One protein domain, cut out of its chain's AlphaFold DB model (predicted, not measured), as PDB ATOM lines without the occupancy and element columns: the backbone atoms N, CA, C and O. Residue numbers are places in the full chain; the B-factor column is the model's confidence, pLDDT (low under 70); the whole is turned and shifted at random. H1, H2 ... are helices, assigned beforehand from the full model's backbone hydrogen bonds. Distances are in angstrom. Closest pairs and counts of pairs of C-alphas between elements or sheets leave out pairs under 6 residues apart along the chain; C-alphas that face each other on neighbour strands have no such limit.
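AT A GLANCE: This is residues 2 to 58 of the 99 residues of the protein "General secretion pathway protein GspK" of Betaproteobacteria bacterium (UniProt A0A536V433). What shape? Short helix H1 packs steeply on longer H2, H3 lies apart from both, and unnamed residues 42 to 58 loop back toward the first printed residue. What parts? The printed part has 57 residues with three named helices, H1, H2, H3 in order, no named strand; class all helix, under half of residues in named elements. How large? Compact, radius of gyration of the C-alphas 10.2 A, spanning 25 by 24 by 17 A.

IN THESE COORDINATES: Where is H1? H1, residues 6 to 12, begins at C-alpha 6 (117.628, 21.409, 110.180) and measures 10.0 A. And the others? H2, residues 18 to 30, measures 19.2 A; H3, residues 36 to 41, measures 8.7 A, ending at C-alpha 41 (110.871, 14.835, 124.432).

HOW THE PARTS SIT: What touches? H1 and H2 touch, closest C-alphas Ala 6 and Ala 21, 5.3 A, opposite ways at a steep tilt of 69 degrees, only just short of about perpendicular. H3 is apart from both. Backbones? Every O i to N i+4 pair is within hydrogen-bond range in H1 and H3, 7 of 9 in H2.

THE WHOLE: Farthest C-alphas? Those of Gln 30 and Thr 53, 25.7 A. Cuts? The printed part has no cut; both helix links are tight. Confidence? No printed residue is under 70.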
ATOM      1  N   ASN A   2     111.157  26.573 116.846       97.31
ATOM      2  CA  ASN A   2     110.110  26.407 115.824       97.31
ATOM      3  C   ASN A   2     110.512  26.909 114.419       97.31
ATOM      4  O   ASN A   2     109.971  26.438 113.428       97.31
ATOM      5  N   THR A   3     111.496  27.810 114.325       96.50
ATOM      6  CA  THR A   3     111.944  28.434 113.063       96.50
ATOM      7  C   THR A   3     113.380  28.085 112.650       96.50
ATOM      8  O   THR A   3     113.815  28.489 111.580       96.50
ATOM      9  N   ALA A   4     114.134  27.341 113.468       96.00
ATOM     10  CA  ALA A   4     115.533  27.012 113.164       96.00
ATOM     11  C   ALA A   4     115.622  25.970 112.036       96.00
ATOM     12  O   ALA A   4     114.883  24.987 112.094       96.00
ATOM     13  N   PRO A   5     116.479  26.117 111.022       96.00
ATOM     14  CA  PRO A   5     116.596  25.111 109.970       96.00
ATOM     15  C   PRO A   5     117.277  23.829 110.490       96.00
ATOM     16  O   PRO A   5     117.832  23.812 111.594       96.00
ATOM     17  N   ALA A   6     117.196  22.736 109.726       96.31
ATOM     18  CA  ALA A   6     117.628  21.409 110.180       96.31
ATOM     19  C   ALA A   6     119.120  21.376 110.558       96.31
ATOM     20  O   ALA A   6     119.497  20.790 111.571       96.31
ATOM     21  N   GLU A   7     119.965  22.059 109.794       95.38
ATOM     22  CA  GLU A   7     121.400  22.189 110.032       95.38
ATOM     23  C   GLU A   7     121.731  22.902 111.349       95.38
ATOM     24  O   GLU A   7     122.661  22.495 112.043       95.38
ATOM     25  N   VAL A   8     120.936  23.903 111.746       94.94
ATOM     26  CA  VAL A   8     121.109  24.591 113.034       94.94
ATOM     27  C   VAL A   8     120.744  23.657 114.183       94.94
ATOM     28  O   VAL A   8     121.455  23.615 115.182       94.94
ATOM     29  N   ILE A   9     119.679  22.861 114.039       93.56
ATOM     30  CA  ILE A   9     119.305  21.875 115.064       93.56
ATOM     31  C   ILE A   9     120.411  20.818 115.204       93.56
ATOM     32  O   ILE A   9     120.818  20.515 116.319       93.56
ATOM     33  N   ARG A  10     120.971  20.325 114.096       93.88
ATOM     34  CA  ARG A  10     122.081  19.356 114.122       93.88
ATOM     35  C   ARG A  10     123.342  19.887 114.786       93.88
ATOM     36  O   ARG A  10     124.022  19.144 115.479       93.88
ATOM     37  N   ALA A  11     123.660  21.162 114.573       92.19
ATOM     38  CA  ALA A  11     124.799  21.792 115.232       92.19
ATOM     39  C   ALA A  11     124.603  21.899 116.757       92.19
ATOM     40  O   ALA A  11     125.581  21.886 117.499       92.19
ATOM     41  N   LEU A  12     123.351  21.995 117.217       91.00
ATOM     42  CA  LEU A  12     122.989  22.141 118.629       91.00
ATOM     43  C   LEU A  12     122.759  20.806 119.350       91.00
ATOM     44  O   LEU A  12     122.898  20.755 120.568       91.00
ATOM     45  N   VAL A  13     122.385  19.746 118.627       91.00
ATOM     46  CA  VAL A  13     122.040  18.436 119.194       91.00
ATOM     47  C   VAL A  13     123.135  17.416 118.856       91.00
ATOM     48  O   VAL A  13     123.176  16.908 117.730       91.00
ATOM     49  N   PRO A  14     124.021  17.078 119.812       89.38
ATOM     50  CA  PRO A  14     125.034  16.045 119.626       89.38
ATOM     51  C   PRO A  14     124.448  14.726 119.112       89.38
ATOM     52  O   PRO A  14     123.442  14.240 119.622       89.38
ATOM     53  N   GLY A  15     125.095  14.136 118.107       88.56
ATOM     54  CA  GLY A  15     124.682  12.849 117.540       88.56
ATOM     55  C   GLY A  15     123.453  12.904 116.626       88.56
ATOM     56  O   GLY A  15     123.022  11.859 116.152       88.56
ATOM     57  N   MET A  16     122.901  14.087 116.338       92.56
ATOM     58  CA  MET A  16     121.763  14.213 115.429       92.56
ATOM     59  C   MET A  16     122.174  14.047 113.957       92.56
ATOM     60  O   MET A  16     122.940  14.843 113.396       92.56
ATOM     61  N   ASP A  17     121.610  13.032 113.306       92.69
ATOM     62  CA  ASP A  17     121.762  12.823 111.869       92.69
ATOM     63  C   ASP A  17     120.833  13.730 111.030       92.69
ATOM     64  O   ASP A  17     119.961  14.443 111.539       92.69
ATOM     65  N   SER A  18     121.072  13.750 109.717       94.62
ATOM     66  CA  SER A  18     120.330  14.589 108.767       94.62
ATOM     67  C   SER A  18     118.863  14.194 108.617       94.62
ATOM     68  O   SER A  18     118.015  15.081 108.499       94.62
ATOM     69  N   ASP A  19     118.556  12.899 108.649       95.06
ATOM     70  CA  ASP A  19     117.208  12.383 108.407       95.06
ATOM     71  C   ASP A  19     116.315  12.623 109.629       95.06
ATOM     72  O   ASP A  19     115.186  13.098 109.494       95.06
ATOM     73  N   ALA A  20     116.839  12.398 110.835       93.94
ATOM     74  CA  ALA A  20     116.181  12.707 112.096       93.94
ATOM     75  C   ALA A  20     115.914  14.212 112.238       93.94
ATOM     76  O   ALA A  20     114.818  14.608 112.640       93.94
ATOM     77  N   ALA A  21     116.875  15.065 111.865       95.75
ATOM     78  CA  ALA A  21     116.679  16.513 111.875       95.75
ATOM     79  C   ALA A  21     115.605  16.958 110.870       95.75
ATOM     80  O   ALA A  21     114.730  17.755 111.213       95.75
ATOM     81  N   ALA A  22     115.637  16.423 109.645       96.06
ATOM     82  CA  ALA A  22     114.634  16.711 108.623       96.06
ATOM     83  C   ALA A  22     113.237  16.249 109.061       96.06
ATOM     84  O   ALA A  22     112.272  17.007 108.943       96.06
ATOM     85  N   LYS A  23     113.137  15.047 109.642       95.69
ATOM     86  CA  LYS A  23     111.894  14.523 110.210       95.69
ATOM     87  C   LYS A  23     111.364  15.416 111.327       95.69
ATOM     88  O   LYS A  23     110.194  15.779 111.299       95.69
ATOM     89  N   LEU A  24     112.211  15.831 112.266       95.56
ATOM     90  CA  LEU A  24     111.807  16.714 113.359       95.56
ATOM     91  C   LEU A  24     111.300  18.072 112.841       95.56
ATOM     92  O   LEU A  24     110.315  18.611 113.352       95.56
ATOM     93  N   VAL A  25     111.943  18.617 111.800       96.62
ATOM     94  CA  VAL A  25     111.500  19.841 111.116       96.62
ATOM     95  C   VAL A  25     110.165  19.640 110.394       96.62
ATOM     96  O   VAL A  25     109.351  20.561 110.397       96.62
ATOM     97  N   ALA A  26     109.912  18.473 109.803       96.81
ATOM     98  CA  ALA A  26     108.622  18.158 109.197       96.81
ATOM     99  C   ALA A  26     107.519  18.003 110.261       96.81
ATOM    100  O   ALA A  26     106.452  18.605 110.139       96.81
ATOM    101  N   ASP A  27     107.797  17.276 111.343       95.62
ATOM    102  CA  ASP A  27     106.842  17.011 112.420       95.62
ATOM    103  C   ASP A  27     106.422  18.316 113.130       95.62
ATOM    104  O   ASP A  27     105.235  18.538 113.387       95.62
ATOM    105  N   ARG A  28     107.358  19.250 113.375       96.31
ATOM    106  CA  ARG A  28     107.027  20.551 113.997       96.31
ATOM    107  C   ARG A  28     106.152  21.460 113.124       96.31
ATOM    108  O   ARG A  28     105.518  22.357 113.667       96.31
ATOM    109  N   GLN A  29     106.128  21.267 111.798       95.06
ATOM    110  CA  GLN A  29     105.233  22.031 110.912       95.06
ATOM    111  C   GLN A  29     103.771  21.645 111.145       95.06
ATOM    112  O   GLN A  29     102.882  22.479 111.005       95.06
ATOM    113  N   GLN A  30     103.519  20.389 111.529       96.19
ATOM    114  CA  GLN A  30     102.184  19.919 111.897       96.19
ATOM    115  C   GLN A  30     101.857  20.236 113.356       96.19
ATOM    116  O   GLN A  30     100.738  20.625 113.678       96.19
ATOM    117  N   THR A  31     102.822  20.054 114.258       97.25
ATOM    118  CA  THR A  31     102.642  20.314 115.691       97.25
ATOM    119  C   THR A  31     103.852  21.067 116.238       97.25
ATOM    120  O   THR A  31     104.831  20.429 116.633       97.25
ATOM    121  N   PRO A  32     103.801  22.409 116.293       97.62
ATOM    122  CA  PRO A  32     104.887  23.218 116.832       97.62
ATOM    123  C   PRO A  32     105.252  22.826 118.266       97.62
ATOM    124  O   PRO A  32     104.420  22.318 119.021       97.62
ATOM    125  N   PHE A  33     106.497  23.092 118.657       97.75
ATOM    126  CA  PHE A  33     106.941  22.884 120.031       97.75
ATOM    127  C   PHE A  33     106.309  23.930 120.950       97.75
ATOM    128  O   PHE A  33     106.437  25.136 120.703       97.75
ATOM    129  N   GLY A  34     105.665  23.473 122.023       96.88
ATOM    130  CA  GLY A  34     105.071  24.340 123.044       96.88
ATOM    131  C   GLY A  34     106.077  24.836 124.086       96.88
ATOM    132  O   GLY A  34     105.876  25.883 124.700       96.88
ATOM    133  N   SER A  35     107.171  24.098 124.282       96.06
ATOM    134  CA  SER A  35     108.241  24.410 125.234       96.06
ATOM    135  C   SER A  35     109.556  23.735 124.829       96.06
ATOM    136  O   SER A  35     109.582  22.873 123.948       96.06
ATOM    137  N   ILE A  36     110.657  24.101 125.490       94.69
ATOM    138  CA  ILE A  36     111.944  23.411 125.309       94.69
ATOM    139  C   ILE A  36     111.874  21.959 125.802       94.69
ATOM    140  O   ILE A  36     112.428  21.071 125.160       94.69
ATOM    141  N   ALA A  37     111.120  21.685 126.871       93.31
ATOM    142  CA  ALA A  37     110.894  20.319 127.346       93.31
ATOM    143  C   ALA A  37     110.161  19.456 126.303       93.31
ATOM    144  O   ALA A  37     110.540  18.309 126.075       93.31
ATOM    145  N   ASP A  38     109.155  20.022 125.631       95.12
ATOM    146  CA  ASP A  38     108.441  19.363 124.535       95.12
ATOM    147  C   ASP A  38     109.383  19.075 123.356       95.12
ATOM    148  O   ASP A  38     109.463  17.935 122.907       95.12
ATOM    149  N   PHE A  39     110.199  20.052 122.939       94.62
ATOM    150  CA  PHE A  39     111.259  19.826 121.948       94.62
ATOM    151  C   PHE A  39     112.181  18.654 122.330       94.62
ATOM    152  O   PHE A  39     112.372  17.750 121.519       94.62
ATOM    153  N   LYS A  40     112.687  18.617 123.571       92.94
ATOM    154  CA  LYS A  40     113.571  17.542 124.057       92.94
ATOM    155  C   LYS A  40     112.901  16.172 124.047       92.94
ATOM    156  O   LYS A  40     113.530  15.197 123.652       92.94
ATOM    157  N   SER A  41     111.625  16.096 124.428       92.62
ATOM    158  CA  SER A  41     110.871  14.835 124.432       92.62
ATOM    159  C   SER A  41     110.676  14.219 123.043       92.62
ATOM    160  O   SER A  41     110.385  13.032 122.940       92.62
ATOM    161  N   ARG A  42     110.848  15.015 121.978       92.75
ATOM    162  CA  ARG A  42     110.729  14.580 120.581       92.75
ATOM    163  C   ARG A  42     112.080  14.333 119.908       92.75
ATOM    164  O   ARG A  42     112.112  14.007 118.722       92.75
ATOM    165  N   LEU A  43     113.188  14.499 120.632       91.69
ATOM    166  CA  LEU A  43     114.509  14.127 120.135       91.69
ATOM    167  C   LEU A  43     114.644  12.599 120.077       91.69
ATOM    168  O   LEU A  43     114.082  11.905 120.922       91.69
ATOM    169  N   PRO A  44     115.424  12.064 119.122       87.00
ATOM    170  CA  PRO A  44     115.667  10.623 119.024       87.00
ATOM    171  C   PRO A  44     116.387  10.060 120.261       87.00
ATOM    172  O   PRO A  44     116.173   8.908 120.623       87.00
ATOM    173  N   HIS A  45     117.197  10.895 120.918       85.94
ATOM    174  CA  HIS A  45     117.973  10.584 122.117       85.94
ATOM    175  C   HIS A  45     117.651  11.617 123.210       85.94
ATOM    176  O   HIS A  45     118.333  12.642 123.310       85.94
ATOM    177  N   PRO A  46     116.570  11.430 123.988       77.62
ATOM    178  CA  PRO A  46     116.124  12.404 124.989       77.62
ATOM    179  C   PRO A  46     117.123  12.619 126.142       77.62
ATOM    180  O   PRO A  46     117.031  13.614 126.860       77.62
ATOM    181  N   GLU A  47     118.087  11.714 126.316       82.81
ATOM    182  CA  GLU A  47     119.192  11.793 127.274       82.81
ATOM    183  C   GLU A  47     120.292  12.796 126.887       82.81
ATOM    184  O   GLU A  47     121.159  13.101 127.708       82.81
ATOM    185  N   VAL A  48     120.275  13.318 125.654       85.38
ATOM    186  CA  VAL A  48     121.287  14.268 125.182       85.38
ATOM    187  C   VAL A  48     121.207  15.564 125.985       85.38
ATOM    188  O   VAL A  48     120.173  16.234 126.059       85.38
ATOM    189  N   VAL A  49     122.342  15.937 126.576       85.44
ATOM    190  CA  VAL A  49     122.502  17.206 127.286       85.44
ATOM    191  C   VAL A  49     122.726  18.310 126.261       85.44
ATOM    192  O   VAL A  49     123.685  18.270 125.494       85.44
ATOM    193  N   ILE A  50     121.834  19.297 126.264       86.62
ATOM    194  CA  ILE A  50     121.892  20.478 125.401       86.62
ATOM    195  C   ILE A  50     121.892  21.702 126.310       86.62
ATOM    196  O   ILE A  50     121.166  21.728 127.304       86.62
ATOM    197  N   ASP A  51     122.694  22.708 125.973       87.31
ATOM    198  CA  ASP A  51     122.623  24.002 126.644       87.31
ATOM    199  C   ASP A  51     121.309  24.706 126.282       87.31
ATOM    200  O   ASP A  51     121.128  25.223 125.178       87.31
ATOM    201  N   GLU A  52     120.371  24.702 127.224       88.31
ATOM    202  CA  GLU A  52     119.046  25.291 127.046       88.31
ATOM    203  C   GLU A  52     119.064  26.822 127.130       88.31
ATOM    204  O   GLU A  52     118.103  27.457 126.703       88.31
ATOM    205  N   THR A  53     120.145  27.439 127.628       88.81
ATOM    206  CA  THR A  53     120.218  28.904 127.781       88.81
ATOM    207  C   THR A  53     120.215  29.642 126.443       88.81
ATOM    208  O   THR A  53     119.804  30.801 126.373       88.81
ATOM    209  N   ALA A  54     120.618  28.958 125.372       84.62
ATOM    210  CA  ALA A  54     120.611  29.470 124.008       84.62
ATOM    211  C   ALA A  54     119.345  29.085 123.213       84.62
ATOM    212  O   ALA A  54     119.257  29.388 122.021       84.62
ATOM    213  N   LEU A  55     118.371  28.398 123.829       93.12
ATOM    214  CA  LEU A  55     117.200  27.866 123.134       93.12
ATOM    215  C   LEU A  55     115.900  28.551 123.556       93.12
ATOM    216  O   LEU A  55     115.597  28.707 124.732       93.12
ATOM    217  N   ASP A  56     115.059  28.843 122.567       95.31
ATOM    218  CA  ASP A  56     113.661  29.221 122.784       95.31
ATOM    219  C   ASP A  56     112.767  28.593 121.698       95.31
ATOM    220  O   ASP A  56     113.205  28.281 120.582       95.31
ATOM    221  N   VAL A  57     111.489  28.392 122.009       96.75
ATOM    222  CA  VAL A  57     110.428  28.045 121.050       96.75
ATOM    223  C   VAL A  57     109.750  29.285 120.453       96.75
ATOM    224  O   VAL A  57     108.997  29.155 119.484       96.75
ATOM    225  N   LYS A  58     110.045  30.477 120.982       94.88
ATOM    226  CA  LYS A  58     109.537  31.786 120.552       94.88
ATOM    227  C   LYS A  58     110.655  32.646 119.950       94.88
ATOM    228  O   LYS A  58     111.830  32.305 120.018       94.88
TER     229      LYS A  58